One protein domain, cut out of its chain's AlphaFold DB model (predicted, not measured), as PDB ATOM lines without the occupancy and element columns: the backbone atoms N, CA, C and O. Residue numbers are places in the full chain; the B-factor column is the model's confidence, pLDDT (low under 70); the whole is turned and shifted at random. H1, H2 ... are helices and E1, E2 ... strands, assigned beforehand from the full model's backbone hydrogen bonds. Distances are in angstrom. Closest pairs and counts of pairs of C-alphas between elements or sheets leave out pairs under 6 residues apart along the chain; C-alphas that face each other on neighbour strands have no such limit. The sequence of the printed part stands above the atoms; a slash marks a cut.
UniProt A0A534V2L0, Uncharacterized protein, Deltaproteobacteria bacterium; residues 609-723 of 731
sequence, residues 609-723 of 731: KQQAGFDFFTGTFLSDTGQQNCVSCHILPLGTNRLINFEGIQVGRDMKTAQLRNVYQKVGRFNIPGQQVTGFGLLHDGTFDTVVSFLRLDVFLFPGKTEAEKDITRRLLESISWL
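Overview. This is residues 609 to 723 of the 731 residues of an uncharacterized protein of Deltaproteobacteria bacterium (UniProt A0A534V2L0). With little regular structure, this is mostly loops: H1 crosses H3 and short H2 packs on H3, while a small hairpin, E1 and E2, lies on the far side. The loop of residues 657 to 690 reaches out to Gln 675. The printed 115 residues hold H1, E1, E2, H2, H3 in that order, mostly helix, with 35 residues in named elements. The whole is compact, radius of gyration of the C-alphas 13.8 A, spanning 40 by 31 by 27 A.

Arrangement. Start at the hairpin of E1, residues 644 to 646, and E2, residues 654 to 656, antiparallel at 143 degrees; N 645 and O 655, 2.9 A apart, are within hydrogen-bond range. H3, residues 707 to 721, is apart from both. H1, residues 609 to 618, touches H3, about perpendicular at 90 degrees; the closest C-alphas, of Gly 613 and Leu 716, are 4.3 A apart. H2, residues 691 to 694, touches H3; the closest C-alphas, of Val 692 and Arg 714, are 5.3 A apart. Every O i to N i+4 pair is within hydrogen-bond range in H1, 10 of 11 in H3; H2 is too short for one.

Along the chain. Find C-alpha 609 at (-37.659, 47.363, -31.201); H1 runs 14.3 A from there. H3 runs 20.3 A to C-alpha 721 at (-26.781, 51.495, -32.090).

Size, cuts and confidence. The farthest C-alphas, of Thr 620 and Gln 675, are 40.1 A apart. The printed part has no cut; links H1 to E1, E2 to H2 and H2 to H3 are long. Look for pLDDT under 70 at residues 625 to 627, 647 to 653 and 721 to 723.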
ATOM      1  N   LYS A 609     -38.666  47.644 -30.164       86.31
ATOM      2  CA  LYS A 609     -37.659  47.363 -31.201       86.31
ATOM      3  C   LYS A 609     -36.258  47.607 -30.661       86.31
ATOM      4  O   LYS A 609     -35.377  46.780 -30.872       86.31
ATOM      5  N   GLN A 610     -36.078  48.708 -29.936       86.12
ATOM      6  CA  GLN A 610     -34.823  49.037 -29.271       86.12
ATOM      7  C   GLN A 610     -34.459  47.955 -28.248       86.12
ATOM      8  O   GLN A 610     -33.321  47.494 -28.235       86.12
ATOM      9  N   GLN A 611     -35.429  47.487 -27.455       87.88
ATOM     10  CA  GLN A 611     -35.210  46.394 -26.507       87.88
ATOM     11  C   GLN A 611     -34.811  45.096 -27.216       87.88
ATOM     12  O   GLN A 611     -33.795  44.509 -26.864       87.88
ATOM     13  N   ALA A 612     -35.526  44.692 -28.271       89.25
ATOM     14  CA  ALA A 612     -35.162  43.506 -29.047       89.25
ATOM     15  C   ALA A 612     -33.761  43.623 -29.686       89.25
ATOM     16  O   ALA A 612     -33.011  42.650 -29.739       89.25
ATOM     17  N   GLY A 613     -33.386  44.821 -30.146       89.50
ATOM     18  CA  GLY A 613     -32.037  45.118 -30.624       89.50
ATOM     19  C   GLY A 613     -30.977  44.989 -29.532       89.50
ATOM     20  O   GLY A 613     -29.904  44.452 -29.795       89.50
ATOM     21  N   PHE A 614     -31.275  45.437 -28.311       88.69
ATOM     22  CA  PHE A 614     -30.391  45.306 -27.152       88.69
ATOM     23  C   PHE A 614     -30.221  43.850 -26.698       88.69
ATOM     24  O   PHE A 614     -29.099  43.406 -26.440       88.69
ATOM     25  N   ASP A 615     -31.317  43.095 -26.644       87.94
ATOM     26  CA  ASP A 615     -31.313  41.673 -26.289       87.94
ATOM     27  C   ASP A 615     -30.501  40.866 -27.303       87.94
ATOM     28  O   ASP A 615     -29.763  39.955 -26.935       87.94
ATOM     29  N   PHE A 616     -30.572  41.243 -28.585       87.25
ATOM     30  CA  PHE A 616     -29.651  40.732 -29.588       87.25
ATOM     31  C   PHE A 616     -28.222  41.174 -29.221       87.25
ATOM     32  O   PHE A 616     -27.396  40.352 -28.848       87.25
ATOM     33  N   PHE A 617     -27.921  42.468 -29.200       88.12
ATOM     34  CA  PHE A 617     -26.570  42.984 -28.939       88.12
ATOM     35  C   PHE A 617     -25.818  42.310 -27.763       88.12
ATOM     36  O   PHE A 617     -24.607  42.089 -27.854       88.12
ATOM     37  N   THR A 618     -26.535  41.953 -26.692       88.06
ATOM     38  CA  THR A 618     -26.012  41.325 -25.463       88.06
ATOM     39  C   THR A 618     -26.240  39.811 -25.334       88.06
ATOM     40  O   THR A 618     -25.734  39.208 -24.387       88.06
ATOM     41  N   GLY A 619     -26.981  39.190 -26.255       86.19
ATOM     42  CA  GLY A 619     -27.390  37.782 -26.206       86.19
ATOM     43  C   GLY A 619     -26.254  36.785 -26.460       86.19
ATOM     44  O   GLY A 619     -25.081  37.112 -26.348       86.19
ATOM     45  N   THR A 620     -26.580  35.538 -26.809       79.50
ATOM     46  CA  THR A 620     -25.597  34.435 -26.930       79.50
ATOM     47  C   THR A 620     -25.461  33.875 -28.354       79.50
ATOM     48  O   THR A 620     -25.177  32.689 -28.528       79.50
ATOM     49  N   PHE A 621     -25.738  34.672 -29.390       76.12
ATOM     50  CA  PHE A 621     -25.666  34.218 -30.787       76.12
ATOM     51  C   PHE A 621     -24.331  34.588 -31.439       76.12
ATOM     52  O   PHE A 621     -23.843  35.702 -31.308       76.12
ATOM     53  N   LEU A 622     -23.789  33.704 -32.273       75.25
ATOM     54  CA  LEU A 622     -22.598  34.032 -33.058       75.25
ATOM     55  C   LEU A 622     -22.873  35.217 -33.996       75.25
ATOM     56  O   LEU A 622     -23.599  35.065 -34.975       75.25
ATOM     57  N   SER A 623     -22.307  36.384 -33.682       73.44
ATOM     58  CA  SER A 623     -22.460  37.609 -34.477       73.44
ATOM     59  C   SER A 623     -21.419  37.719 -35.580       73.44
ATOM     60  O   SER A 623     -21.673  38.343 -36.605       73.44
ATOM     61  N   ASP A 624     -20.258  37.112 -35.357       73.25
ATOM     62  CA  ASP A 624     -19.075  37.152 -36.211       73.25
ATOM     63  C   ASP A 624     -18.433  35.755 -36.233       73.25
ATOM     64  O   ASP A 624     -18.664  34.933 -35.338       73.25
ATOM     65  N   THR A 625     -17.622  35.487 -37.252       65.69
ATOM     66  CA  THR A 625     -16.716  34.347 -37.415       65.69
ATOM     67  C   THR A 625     -15.749  34.153 -36.233       65.69
ATOM     68  O   THR A 625     -14.547  34.364 -36.336       65.69
ATOM     69  N   GLY A 626     -16.266  33.689 -35.092       64.50
ATOM     70  CA  GLY A 626     -15.476  33.325 -33.910       64.50
ATOM     71  C   GLY A 626     -15.839  34.050 -32.612       64.50
ATOM     72  O   GLY A 626     -15.170  33.810 -31.612       64.50
ATOM     73  N   GLN A 627     -16.879  34.896 -32.586       69.31
ATOM     74  CA  GLN A 627     -17.326  35.603 -31.371       69.31
ATOM     75  C   GLN A 627     -18.828  35.435 -31.114       69.31
ATOM     76  O   GLN A 627     -19.629  35.350 -32.045       69.31
ATOM     77  N   GLN A 628     -19.208  35.380 -29.832       72.19
ATOM     78  CA  GLN A 628     -20.551  34.994 -29.377       72.19
ATOM     79  C   GLN A 628     -21.600  36.108 -29.335       72.19
ATOM     80  O   GLN A 628     -22.737  35.782 -29.024       72.19
ATOM     81  N   ASN A 629     -21.248  37.382 -29.530       84.62
ATOM     82  CA  ASN A 629     -22.180  38.517 -29.610       84.62
ATOM     83  C   ASN A 629     -21.423  39.829 -29.877       84.62
ATOM     84  O   ASN A 629     -20.190  39.885 -29.856       84.62
ATOM     85  N   CYS A 630     -22.173  40.921 -30.039       85.81
ATOM     86  CA  CYS A 630     -21.613  42.250 -30.260       85.81
ATOM     87  C   CYS A 630     -20.813  42.773 -29.052       85.81
ATOM     88  O   CYS A 630     -19.800  43.446 -29.255       85.81
ATOM     89  N   VAL A 631     -21.214  42.460 -27.809       86.94
ATOM     90  CA  VAL A 631     -20.511  42.934 -26.594       86.94
ATOM     91  C   VAL A 631     -19.129  42.319 -26.392       86.94
ATOM     92  O   VAL A 631     -18.319  42.917 -25.691       86.94
ATOM     93  N   SER A 632     -18.816  41.198 -27.047       83.81
ATOM     94  CA  SER A 632     -17.466  40.607 -27.038       83.81
ATOM     95  C   SER A 632     -16.411  41.596 -27.564       83.81
ATOM     96  O   SER A 632     -15.289  41.674 -27.056       83.81
ATOM     97  N   CYS A 633     -16.800  42.417 -28.544       84.00
ATOM     98  CA  CYS A 633     -15.994  43.515 -29.068       84.00
ATOM     99  C   CYS A 633     -16.427  44.858 -28.456       84.00
ATOM    100  O   CYS A 633     -15.595  45.647 -28.012       84.00
ATOM    101  N   HIS A 634     -17.725  45.135 -28.368       87.62
ATOM    102  CA  HIS A 634     -18.266  46.425 -27.940       87.62
ATOM    103  C   HIS A 634     -18.728  46.423 -26.475       87.62
ATOM    104  O   HIS A 634     -19.891  46.708 -26.181       87.62
ATOM    105  N   ILE A 635     -17.812  46.124 -25.548       85.62
ATOM    106  CA  ILE A 635     -18.102  46.045 -24.106       85.62
ATOM    107  C   ILE A 635     -18.739  47.346 -23.598       85.62
ATOM    108  O   ILE A 635     -18.179  48.435 -23.749       85.62
ATOM    109  N   LEU A 636     -19.903  47.234 -22.958       83.25
ATOM    110  CA  LEU A 636     -20.608  48.352 -22.329       83.25
ATOM    111  C   LEU A 636     -20.022  48.672 -20.938       83.25
ATOM    112  O   LEU A 636     -19.509  47.774 -20.277       83.25
ATOM    113  N   PRO A 637     -20.081  49.935 -20.475       77.25
ATOM    114  CA  PRO A 637     -20.670  51.107 -21.128       77.25
ATOM    115  C   PRO A 637     -19.687  51.865 -22.041       77.25
ATOM    116  O   PRO A 637     -19.964  52.993 -22.429       77.25
ATOM    117  N   LEU A 638     -18.519  51.306 -22.364       78.75
ATOM    118  CA  LEU A 638     -17.483  52.008 -23.141       78.75
ATOM    119  C   LEU A 638     -17.656  51.855 -24.659       78.75
ATOM    120  O   LEU A 638     -17.157  52.672 -25.433       78.75
ATOM    121  N   GLY A 639     -18.369  50.811 -25.084       85.06
ATOM    122  CA  GLY A 639     -18.649  50.490 -26.483       85.06
ATOM    123  C   GLY A 639     -17.433  49.946 -27.219       85.06
ATOM    124  O   GLY A 639     -17.405  49.977 -28.443       85.06
ATOM    125  N   THR A 640     -16.412  49.507 -26.484       86.31
ATOM    126  CA  THR A 640     -15.158  48.963 -27.009       86.31
ATOM    127  C   THR A 640     -14.486  48.118 -25.929       86.31
ATOM    128  O   THR A 640     -14.428  48.518 -24.765       86.31
ATOM    129  N   ASN A 641     -13.937  46.972 -26.318       84.75
ATOM    130  CA  ASN A 641     -13.078  46.130 -25.488       84.75
ATOM    131  C   ASN A 641     -11.620  46.618 -25.478       84.75
ATOM    132  O   ASN A 641     -10.790  46.052 -24.772       84.75
ATOM    133  N   ARG A 642     -11.326  47.693 -26.230       85.06
ATOM    134  CA  ARG A 642     -10.018  48.355 -26.356       85.06
ATOM    135  C   ARG A 642      -8.964  47.580 -27.156       85.06
ATOM    136  O   ARG A 642      -7.853  48.087 -27.302       85.06
ATOM    137  N   LEU A 643      -9.301  46.412 -27.692       82.88
ATOM    138  CA  LEU A 643      -8.381  45.543 -28.420       82.88
ATOM    139  C   LEU A 643      -8.404  45.842 -29.923       82.88
ATOM    140  O   LEU A 643      -9.373  46.398 -30.445       82.88
ATOM    141  N   ILE A 644      -7.321  45.493 -30.615       79.94
ATOM    142  CA  ILE A 644      -7.255  45.499 -32.080       79.94
ATOM    143  C   ILE A 644      -7.722  44.144 -32.605       79.94
ATOM    144  O   ILE A 644      -7.259  43.094 -32.146       79.94
ATOM    145  N   ASN A 645      -8.578  44.203 -33.620       76.25
ATOM    146  CA  ASN A 645      -9.150  43.060 -34.313       76.25
ATOM    147  C   ASN A 645      -8.857  43.129 -35.812       76.25
ATOM    148  O   ASN A 645      -8.654  44.211 -36.375       76.25
ATOM    149  N   PHE A 646      -8.945  41.969 -36.461       72.06
ATOM    150  CA  PHE A 646      -9.150  41.880 -37.899       72.06
ATOM    151  C   PHE A 646     -10.654  41.952 -38.201       72.06
ATOM    152  O   PHE A 646     -11.394  41.033 -37.872       72.06
ATOM    153  N   GLU A 647     -11.098  43.026 -38.856       63.53
ATOM    154  CA  GLU A 647     -12.519  43.294 -39.161       63.53
ATOM    155  C   GLU A 647     -12.881  42.928 -40.623       63.53
ATOM    156  O   GLU A 647     -13.782  43.497 -41.238       63.53
ATOM    157  N   GLY A 648     -12.133  42.004 -41.238       59.41
ATOM    158  CA  GLY A 648     -12.365  41.551 -42.613       59.41
ATOM    159  C   GLY A 648     -11.593  42.314 -43.703       59.41
ATOM    160  O   GLY A 648     -11.103  43.435 -43.545       59.41
ATOM    161  N   ILE A 649     -11.482  41.693 -44.885       57.72
ATOM    162  CA  ILE A 649     -10.702  42.220 -46.029       57.72
ATOM    163  C   ILE A 649     -11.311  43.512 -46.585       57.72
ATOM    164  O   ILE A 649     -10.593  44.360 -47.114       57.72
ATOM    165  N   GLN A 650     -12.632  43.652 -46.469       56.53
ATOM    166  CA  GLN A 650     -13.393  44.796 -46.967       56.53
ATOM    167  C   GLN A 650     -13.110  46.070 -46.157       56.53
ATOM    168  O   GLN A 650     -13.102  47.155 -46.734       56.53
ATOM    169  N   VAL A 651     -12.784  45.921 -44.868       58.78
ATOM    170  CA  VAL A 651     -12.302  46.989 -43.976       58.78
ATOM    171  C   VAL A 651     -10.787  47.219 -44.156       58.78
ATOM    172  O   VAL A 651     -10.261  48.313 -43.965       58.78
ATOM    173  N   GLY A 652     -10.059  46.197 -44.621       57.47
ATOM    174  CA  GLY A 652      -8.735  46.323 -45.241       57.47
ATOM    175  C   GLY A 652      -7.550  46.489 -44.280       57.47
ATOM    176  O   GLY A 652      -6.392  46.305 -44.700       57.47
ATOM    177  N   ARG A 653      -7.787  46.809 -43.005       69.88
ATOM    178  CA  ARG A 653      -6.766  47.001 -41.962       69.88
ATOM    179  C   ARG A 653      -7.238  46.446 -40.623       69.88
ATOM    180  O   ARG A 653      -8.428  46.469 -40.344       69.88
ATOM    181  N   ASP A 654      -6.279  46.038 -39.801       74.38
ATOM    182  CA  ASP A 654      -6.531  45.777 -38.387       74.38
ATOM    183  C   ASP A 654      -6.667  47.108 -37.654       74.38
ATOM    184  O   ASP A 654      -5.913  48.061 -37.905       74.38
ATOM    185  N   MET A 655      -7.654  47.184 -36.774       78.50
ATOM    186  CA  MET A 655      -7.936  48.383 -36.002       78.50
ATOM    187  C   MET A 655      -8.579  48.044 -34.677       78.50
ATOM    188  O   MET A 655      -9.082  46.946 -34.450       78.50
ATOM    189  N   LYS A 656      -8.564  49.037 -33.804       82.81
ATOM    190  CA  LYS A 656      -9.173  48.969 -32.499       82.81
ATOM    191  C   LYS A 656     -10.659  48.821 -32.705       82.81
ATOM    192  O   LYS A 656     -11.217  49.562 -33.517       82.81
ATOM    193  N   THR A 657     -11.295  47.948 -31.931       82.81
ATOM    194  CA  THR A 657     -12.749  47.874 -31.931       82.81
ATOM    195  C   THR A 657     -13.335  49.273 -31.774       82.81
ATOM    196  O   THR A 657     -13.056  49.978 -30.792       82.81
ATOM    197  N   ALA A 658     -14.129  49.670 -32.767       80.88
ATOM    198  CA  ALA A 658     -14.676  51.008 -32.857       80.88
ATOM    199  C   ALA A 658     -15.532  51.330 -31.629       80.88
ATOM    200  O   ALA A 658     -16.296  50.503 -31.142       80.88
ATOM    201  N   GLN A 659     -15.413  52.558 -31.134       83.06
ATOM    202  CA  GLN A 659     -16.299  53.059 -30.089       83.06
ATOM    203  C   GLN A 659     -17.657  53.406 -30.703       83.06
ATOM    204  O   GLN A 659     -17.713  54.018 -31.768       83.06
ATOM    205  N   LEU A 660     -18.744  53.075 -30.005       83.25
ATOM    206  CA  LEU A 660     -20.109  53.341 -30.485       83.25
ATOM    207  C   LEU A 660     -20.646  54.736 -30.104       83.25
ATOM    208  O   LEU A 660     -21.676  55.168 -30.611       83.25
ATOM    209  N   ARG A 661     -19.906  55.484 -29.274       81.00
ATOM    210  CA  ARG A 661     -20.350  56.721 -28.601       81.00
ATOM    211  C   ARG A 661     -20.756  57.903 -29.498       81.00
ATOM    212  O   ARG A 661     -21.345  58.847 -28.990       81.00
ATOM    213  N   ASN A 662     -20.426  57.892 -30.793       83.12
ATOM    214  CA  ASN A 662     -20.804  58.953 -31.741       83.12
ATOM    215  C   ASN A 662     -21.357  58.448 -33.071       83.12
ATOM    216  O   ASN A 662     -21.378  59.192 -34.053       83.12
ATOM    217  N   VAL A 663     -21.794  57.190 -33.122       84.38
ATOM    218  CA  VAL A 663     -22.338  56.599 -34.350       84.38
ATOM    219  C   VAL A 663     -23.524  57.427 -34.866       84.38
ATOM    220  O   VAL A 663     -23.554  57.758 -36.047       84.38
ATOM    221  N   TYR A 664     -24.389  57.907 -33.965       82.06
ATOM    222  CA  TYR A 664     -25.553  58.764 -34.253       82.06
ATOM    223  C   TYR A 664     -25.237  60.109 -34.932       82.06
ATOM    224  O   TYR A 664     -26.068  60.717 -35.611       82.06
ATOM    225  N   GLN A 665     -24.002  60.591 -34.802       84.00
ATOM    226  CA  GLN A 665     -23.585  61.836 -35.445       84.00
ATOM    227  C   GLN A 665     -23.060  61.604 -36.875       84.00
ATOM    228  O   GLN A 665     -22.908  62.568 -37.624       84.00
ATOM    229  N   LYS A 666     -22.826  60.348 -37.284       86.12
ATOM    230  CA  LYS A 666     -22.207  59.950 -38.564       86.12
ATOM    231  C   LYS A 666     -23.231  59.464 -39.604       86.12
ATOM    232  O   LYS A 666     -22.997  58.488 -40.316       86.12
ATOM    233  N   VAL A 667     -24.370  60.155 -39.694       83.12
ATOM    234  CA  VAL A 667     -25.477  59.833 -40.617       83.12
ATOM    235  C   VAL A 667     -25.746  60.959 -41.618       83.12
ATOM    236  O   VAL A 667     -25.422  62.122 -41.371       83.12
ATOM    237  N   GLY A 668     -26.384  60.625 -42.744       84.81
ATOM    238  CA  GLY A 668     -26.726  61.575 -43.817       84.81
ATOM    239  C   GLY A 668     -25.996  61.340 -45.144       84.81
ATOM    240  O   GLY A 668     -26.125  62.151 -46.063       84.81
ATOM    241  N   ARG A 669     -25.248  60.235 -45.243       88.62
ATOM    242  CA  ARG A 669     -24.640  59.730 -46.475       88.62
ATOM    243  C   ARG A 669     -25.322  58.431 -46.878       88.62
ATOM    244  O   ARG A 669     -25.280  57.482 -46.106       88.62
ATOM    245  N   PHE A 670     -25.824  58.348 -48.106       90.00
ATOM    246  CA  PHE A 670     -26.391  57.123 -48.673       90.00
ATOM    247  C   PHE A 670     -25.698  56.761 -49.989       90.00
ATOM    248  O   PHE A 670     -25.435  57.635 -50.812       90.00
ATOM    249  N   ASN A 671     -25.383  55.482 -50.221       87.75
ATOM    250  CA  ASN A 671     -24.724  55.035 -51.457       87.75
ATOM    251  C   ASN A 671     -25.715  54.862 -52.628       87.75
ATOM    252  O   ASN A 671     -25.676  53.860 -53.341       87.75
ATOM    253  N   ILE A 672     -26.597  55.841 -52.837       90.56
ATOM    254  CA  ILE A 672     -27.617  55.833 -53.893       90.56
ATOM    255  C   ILE A 672     -27.617  57.153 -54.679       90.56
ATOM    256  O   ILE A 672     -27.131  58.156 -54.154       90.56
ATOM    257  N   PRO A 673     -28.178  57.187 -55.903       93.19
ATOM    258  CA  PRO A 673     -28.349  58.424 -56.658       93.19
ATOM    259  C   PRO A 673     -29.124  59.508 -55.913       93.19
ATOM    260  O   PRO A 673     -30.137  59.229 -55.274       93.19
ATOM    261  N   GLY A 674     -28.655  60.752 -56.032       91.81
ATOM    262  CA  GLY A 674     -29.285  61.935 -55.444       91.81
ATOM    263  C   GLY A 674     -28.337  62.772 -54.588       91.81
ATOM    264  O   GLY A 674     -27.154  62.460 -54.444       91.81
ATOM    265  N   GLN A 675     -28.872  63.855 -54.029       91.69
ATOM    266  CA  GLN A 675     -28.141  64.743 -53.126       91.69
ATOM    267  C   GLN A 675     -27.986  64.103 -51.743       91.69
ATOM    268  O   GLN A 675     -28.933  63.516 -51.214       91.69
ATOM    269  N   GLN A 676     -26.807  64.255 -51.142       91.00
ATOM    270  CA  GLN A 676     -26.511  63.795 -49.782       91.00
ATOM    271  C   GLN A 676     -26.117  64.974 -48.897       91.00
ATOM    272  O   GLN A 676     -25.525  65.942 -49.369       91.00
ATOM    273  N   VAL A 677     -26.433  64.872 -47.605       89.44
ATOM    274  CA  VAL A 677     -26.114  65.913 -46.617       89.44
ATOM    275  C   VAL A 677     -24.634  65.875 -46.228       89.44
ATOM    276  O   VAL A 677     -24.061  66.906 -45.905       89.44
ATOM    277  N   THR A 678     -24.006  64.696 -46.255       90.69
ATOM    278  CA  THR A 678     -22.579  64.523 -45.952       90.69
ATOM    279  C   THR A 678     -21.929  63.509 -46.893       90.69
ATOM    280  O   THR A 678     -22.563  62.556 -47.351       90.69
ATOM    281  N   GLY A 679     -20.641  63.711 -47.174       92.44
ATOM    282  CA  GLY A 679     -19.812  62.781 -47.940       92.44
ATOM    283  C   GLY A 679     -19.204  61.650 -47.112       92.44
ATOM    284  O   GLY A 679     -18.694  60.686 -47.685       92.44
ATOM    285  N   PHE A 680     -19.298  61.710 -45.783       92.31
ATOM    286  CA  PHE A 680     -18.730  60.711 -44.876       92.31
ATOM    287  C   PHE A 680     -19.814  60.155 -43.954       92.31
ATOM    288  O   PHE A 680     -20.589  60.906 -43.366       92.31
ATOM    289  N   GLY A 681     -19.883  58.829 -43.865       89.31
ATOM    290  CA  GLY A 681     -20.818  58.113 -43.001       89.31
ATOM    291  C   GLY A 681     -20.094  57.318 -41.920       89.31
ATOM    292  O   GLY A 681     -19.230  57.830 -41.208       89.31
ATOM    293  N   LEU A 682     -20.448  56.042 -41.818       84.88
ATOM    294  CA  LEU A 682     -19.940  55.094 -40.836       84.88
ATOM    295  C   LEU A 682     -18.593  54.481 -41.247       84.88
ATOM    296  O   LEU A 682     -18.129  54.646 -42.376       84.88
ATOM    297  N   LEU A 683     -18.020  53.709 -40.316       83.00
ATOM    298  CA  LEU A 683     -16.659  53.159 -40.326       83.00
ATOM    299  C   LEU A 683     -15.577  54.221 -40.059       83.00
ATOM    300  O   LEU A 683     -15.836  55.424 -40.030       83.00
ATOM    301  N   HIS A 684     -14.349  53.768 -39.810       81.94
ATOM    302  CA  HIS A 684     -13.207  54.646 -39.583       81.94
ATOM    303  C   HIS A 684     -12.907  55.572 -40.764       81.94
ATOM    304  O   HIS A 684     -12.326  56.615 -40.526       81.94
ATOM    305  N   ASP A 685     -13.245  55.218 -42.006       84.62
ATOM    306  CA  ASP A 685     -12.961  56.010 -43.212       84.62
ATOM    307  C   ASP A 685     -14.202  56.727 -43.767       84.62
ATOM    308  O   ASP A 685     -14.103  57.467 -44.744       84.62
ATOM    309  N   GLY A 686     -15.373  56.525 -43.154       89.00
ATOM    310  CA  GLY A 686     -16.627  57.139 -43.581       89.00
ATOM    311  C   GLY A 686     -17.244  56.509 -44.835       89.00
ATOM    312  O   GLY A 686     -18.099  57.138 -45.464       89.00
ATOM    313  N   THR A 687     -16.820  55.307 -45.249       86.88
ATOM    314  CA  THR A 687     -17.270  54.693 -46.513       86.88
ATOM    315  C   THR A 687     -18.625  53.990 -46.453       86.88
ATOM    316  O   THR A 687     -19.246  53.793 -47.509       86.88
ATOM    317  N   PHE A 688     -19.129  53.657 -45.264       86.44
ATOM    318  CA  PHE A 688     -20.423  52.993 -45.086       86.44
ATOM    319  C   PHE A 688     -21.548  54.006 -44.878       86.44
ATOM    320  O   PHE A 688     -21.364  55.038 -44.246       86.44
ATOM    321  N   ASP A 689     -22.709  53.749 -45.470       87.06
ATOM    322  CA  ASP A 689     -23.882  54.623 -45.379       87.06
ATOM    323  C   ASP A 689     -24.774  54.333 -44.166       87.06
ATOM    324  O   ASP A 689     -25.269  55.265 -43.541       87.06
ATOM    325  N   THR A 690     -24.967  53.057 -43.819       86.69
ATOM    326  CA  THR A 690     -25.850  52.626 -42.719       86.69
ATOM    327  C   THR A 690     -25.250  51.473 -41.921       86.69
ATOM    328  O   THR A 690     -24.371  50.754 -42.413       86.69
ATOM    329  N   VAL A 691     -25.734  51.277 -40.688       86.44
ATOM    330  CA  VAL A 691     -25.308  50.150 -39.844       86.44
ATOM    331  C   VAL A 691     -25.735  48.843 -40.506       86.44
ATOM    332  O   VAL A 691     -24.963  47.890 -40.548       86.44
ATOM    333  N   VAL A 692     -26.917  48.820 -41.127       88.44
ATOM    334  CA  VAL A 692     -27.399  47.664 -41.898       88.44
ATOM    335  C   VAL A 692     -26.435  47.291 -43.027       88.44
ATOM    336  O   VAL A 692     -26.101  46.116 -43.167       88.44
ATOM    337  N   SER A 693     -25.955  48.262 -43.813       87.06
ATOM    338  CA  SER A 693     -24.981  48.006 -44.884       87.06
ATOM    339  C   SER A 693     -23.662  47.444 -44.354       87.06
ATOM    340  O   SER A 693     -23.087  46.555 -44.977       87.06
ATOM    341  N   PHE A 694     -23.183  47.940 -43.210       85.94
ATOM    342  CA  PHE A 694     -21.980  47.415 -42.558       85.94
ATOM    343  C   PHE A 694     -22.185  45.980 -42.052       85.94
ATOM    344  O   PHE A 694     -21.345  45.114 -42.253       85.94
ATOM    345  N   LEU A 695     -23.349  45.671 -41.490       86.81
ATOM    346  CA  LEU A 695     -23.672  44.330 -40.996       86.81
ATOM    347  C   LEU A 695     -24.001  43.312 -42.113       86.81
ATOM    348  O   LEU A 695     -24.380  42.172 -41.836       86.81
ATOM    349  N   ARG A 696     -23.879  43.702 -43.388       87.31
ATOM    350  CA  ARG A 696     -23.952  42.795 -44.548       87.31
ATOM    351  C   ARG A 696     -22.590  42.256 -44.987       87.31
ATOM    352  O   ARG A 696     -22.555  41.446 -45.912       87.31
ATOM    353  N   LEU A 697     -21.492  42.701 -44.369       79.12
ATOM    354  CA  LEU A 697     -20.170  42.140 -44.648       79.12
ATOM    355  C   LEU A 697     -20.143  40.644 -44.306       79.12
ATOM    356  O   LEU A 697     -20.868  40.174 -43.431       79.12
ATOM    357  N   ASP A 698     -19.313  39.901 -45.031       74.56
ATOM    358  CA  ASP A 698     -19.274  38.434 -45.028       74.56
ATOM    359  C   ASP A 698     -18.787  37.821 -43.707       74.56
ATOM    360  O   ASP A 698     -19.014  36.637 -43.461       74.56
ATOM    361  N   VAL A 699     -18.168  38.629 -42.850       73.81
ATOM    362  CA  VAL A 699     -17.760  38.254 -41.491       73.81
ATOM    363  C   VAL A 699     -18.947  38.099 -40.534       73.81
ATOM    364  O   VAL A 699     -18.876  37.309 -39.596       73.81
ATOM    365  N   PHE A 700     -20.064  38.795 -40.781       82.75
ATOM    366  CA  PHE A 700     -21.206  38.776 -39.872       82.75
ATOM    367  C   PHE A 700     -22.195  37.650 -40.175       82.75
ATOM    368  O   PHE A 700     -22.617  37.434 -41.314       82.75
ATOM    369  N   LEU A 701     -22.648  36.982 -39.114       82.50
ATOM    370  CA  LEU A 701     -23.590  35.871 -39.183       82.50
ATOM    371  C   LEU A 701     -24.926  36.290 -38.561       82.50
ATOM    372  O   LEU A 701     -25.028  36.527 -37.362       82.50
ATOM    373  N   PHE A 702     -25.967  36.382 -39.391       86.69
ATOM    374  CA  PHE A 702     -27.316  36.754 -38.957       86.69
ATOM    375  C   PHE A 702     -28.319  35.624 -39.202       86.69
ATOM    376  O   PHE A 702     -28.245  34.966 -40.246       86.69
ATOM    377  N   PRO A 703     -29.275  35.404 -38.279       84.19
ATOM    378  CA  PRO A 703     -30.309  34.392 -38.449       84.19
ATOM    379  C   PRO A 703     -31.236  34.743 -39.623       84.19
ATOM    380  O   PRO A 703     -31.547  35.909 -39.855       84.19
ATOM    381  N   GLY A 704     -31.692  33.721 -40.349       86.31
ATOM    382  CA  GLY A 704     -32.573  33.862 -41.514       86.31
ATOM    383  C   GLY A 704     -32.065  33.087 -42.732       86.31
ATOM    384  O   GLY A 704     -30.860  32.913 -42.920       86.31
ATOM    385  N   LYS A 705     -32.990  32.606 -43.568       87.31
ATOM    386  CA  LYS A 705     -32.686  31.895 -44.822       87.31
ATOM    387  C   LYS A 705     -32.562  32.863 -45.999       87.31
ATOM    388  O   LYS A 705     -31.810  32.595 -46.932       87.31
ATOM    389  N   THR A 706     -33.279  33.982 -45.949       91.06
ATOM    390  CA  THR A 706     -33.268  35.045 -46.962       91.06
ATOM    391  C   THR A 706     -32.595  36.313 -46.433       91.06
ATOM    392  O   THR A 706     -32.542  36.543 -45.226       91.06
ATOM    393  N   GLU A 707     -32.105  37.182 -47.322       88.94
ATOM    394  CA  GLU A 707     -31.546  38.476 -46.895       88.94
ATOM    395  C   GLU A 707     -32.592  39.389 -46.248       88.94
ATOM    396  O   GLU A 707     -32.261  40.131 -45.328       88.94
ATOM    397  N   ALA A 708     -33.860  39.288 -46.659       89.94
ATOM    398  CA  ALA A 708     -34.948  40.028 -46.028       89.94
ATOM    399  C   ALA A 708     -35.125  39.630 -44.553       89.94
ATOM    400  O   ALA A 708     -35.271  40.499 -43.699       89.94
ATOM    401  N   GLU A 709     -35.055  38.331 -44.244       89.81
ATOM    402  CA  GLU A 709     -35.127  37.832 -42.864       89.81
ATOM    403  C   GLU A 709     -33.918  38.283 -42.033       89.81
ATOM    404  O   GLU A 709     -34.086  38.743 -40.905       89.81
ATOM    405  N   LYS A 710     -32.705  38.229 -42.599       90.69
ATOM    406  CA  LYS A 710     -31.488  38.697 -41.914       90.69
ATOM    407  C   LYS A 710     -31.521  40.202 -41.638       90.69
ATOM    408  O   LYS A 710     -31.125  40.648 -40.560       90.69
ATOM    409  N   ASP A 711     -32.024  40.992 -42.586       91.62
ATOM    410  CA  ASP A 711     -32.119  42.450 -42.470       91.62
ATOM    411  C   ASP A 711     -33.063  42.911 -41.352       91.62
ATOM    412  O   ASP A 711     -32.858  43.998 -40.813       91.62
ATOM    413  N   ILE A 712     -34.058  42.106 -40.958       89.69
ATOM    414  CA  ILE A 712     -34.903  42.411 -39.790       89.69
ATOM    415  C   ILE A 712     -34.015  42.572 -38.552       89.69
ATOM    416  O   ILE A 712     -34.085  43.589 -37.864       89.69
ATOM    417  N   THR A 713     -33.118  41.616 -38.325       88.31
ATOM    418  CA  THR A 713     -32.201  41.616 -37.181       88.31
ATOM    419  C   THR A 713     -31.180  42.752 -37.260       88.31
ATOM    420  O   THR A 713     -30.938  43.445 -36.272       88.31
ATOM    421  N   ARG A 714     -30.628  43.017 -38.450       91.19
ATOM    422  CA  ARG A 714     -29.706  44.148 -38.662       91.19
ATOM    423  C   ARG A 714     -30.366  45.492 -38.338       91.19
ATOM    424  O   ARG A 714     -29.729  46.353 -37.744       91.19
ATOM    425  N   ARG A 715     -31.647  45.668 -38.682       89.38
ATOM    426  CA  ARG A 715     -32.417  46.883 -38.354       89.38
ATOM    427  C   ARG A 715     -32.733  47.004 -36.863       89.38
ATOM    428  O   ARG A 715     -32.778  48.120 -36.351       89.38
ATOM    429  N   LEU A 716     -32.926  45.887 -36.159       88.00
ATOM    430  CA  LEU A 716     -33.025  45.899 -34.696       88.00
ATOM    431  C   LEU A 716     -31.712  46.399 -34.074       88.00
ATOM    432  O   LEU A 716     -31.738  47.304 -33.241       88.00
ATOM    433  N   LEU A 717     -30.565  45.893 -34.538       87.19
ATOM    434  CA  LEU A 717     -29.248  46.379 -34.113       87.19
ATOM    435  C   LEU A 717     -29.011  47.853 -34.452       87.19
ATOM    436  O   LEU A 717     -28.492  48.599 -33.627       87.19
ATOM    437  N   GLU A 718     -29.417  48.295 -35.641       85.25
ATOM    438  CA  GLU A 718     -29.361  49.708 -36.011       85.25
ATOM    439  C   GLU A 718     -30.162  50.551 -35.010       85.25
ATOM    440  O   GLU A 718     -29.623  51.503 -34.458       85.25
ATOM    441  N   SER A 719     -31.387  50.140 -34.660       80.31
ATOM    442  CA  SER A 719     -32.233  50.881 -33.714       80.31
ATOM    443  C   SER A 719     -31.612  51.075 -32.324       80.31
ATOM    444  O   SER A 719     -31.833  52.119 -31.712       80.31
ATOM    445  N   ILE A 720     -30.813  50.113 -31.838       79.81
ATOM    446  CA  ILE A 720     -30.114  50.244 -30.554       79.81
ATOM    447  C   ILE A 720     -28.769  50.961 -30.701       79.81
ATOM    448  O   ILE A 720     -28.366  51.664 -29.781       79.81
ATOM    449  N   SER A 721     -28.090  50.861 -31.850       68.06
ATOM    450  CA  SER A 721     -26.781  51.495 -32.090       68.06
ATOM    451  C   SER A 721     -26.795  53.013 -31.890       68.06
ATOM    452  O   SER A 721     -25.812  53.586 -31.424       68.06
ATOM    453  N   TRP A 722     -27.947  53.644 -32.122       67.25
ATOM    454  CA  TRP A 722     -28.181  55.067 -31.882       67.25
ATOM    455  C   TRP A 722     -28.334  55.430 -30.405       67.25
ATOM    456  O   TRP A 722     -28.381  56.610 -30.081       67.25
ATOM    457  N   LEU A 723     -28.417  54.443 -29.509       67.88
ATOM    458  CA  LEU A 723     -28.643  54.601 -28.069       67.88
ATOM    459  C   LEU A 723     -27.497  54.041 -27.220       67.88
ATOM    460  O   LEU A 723     -27.461  54.287 -26.011       67.88
TER     461      LEU A 723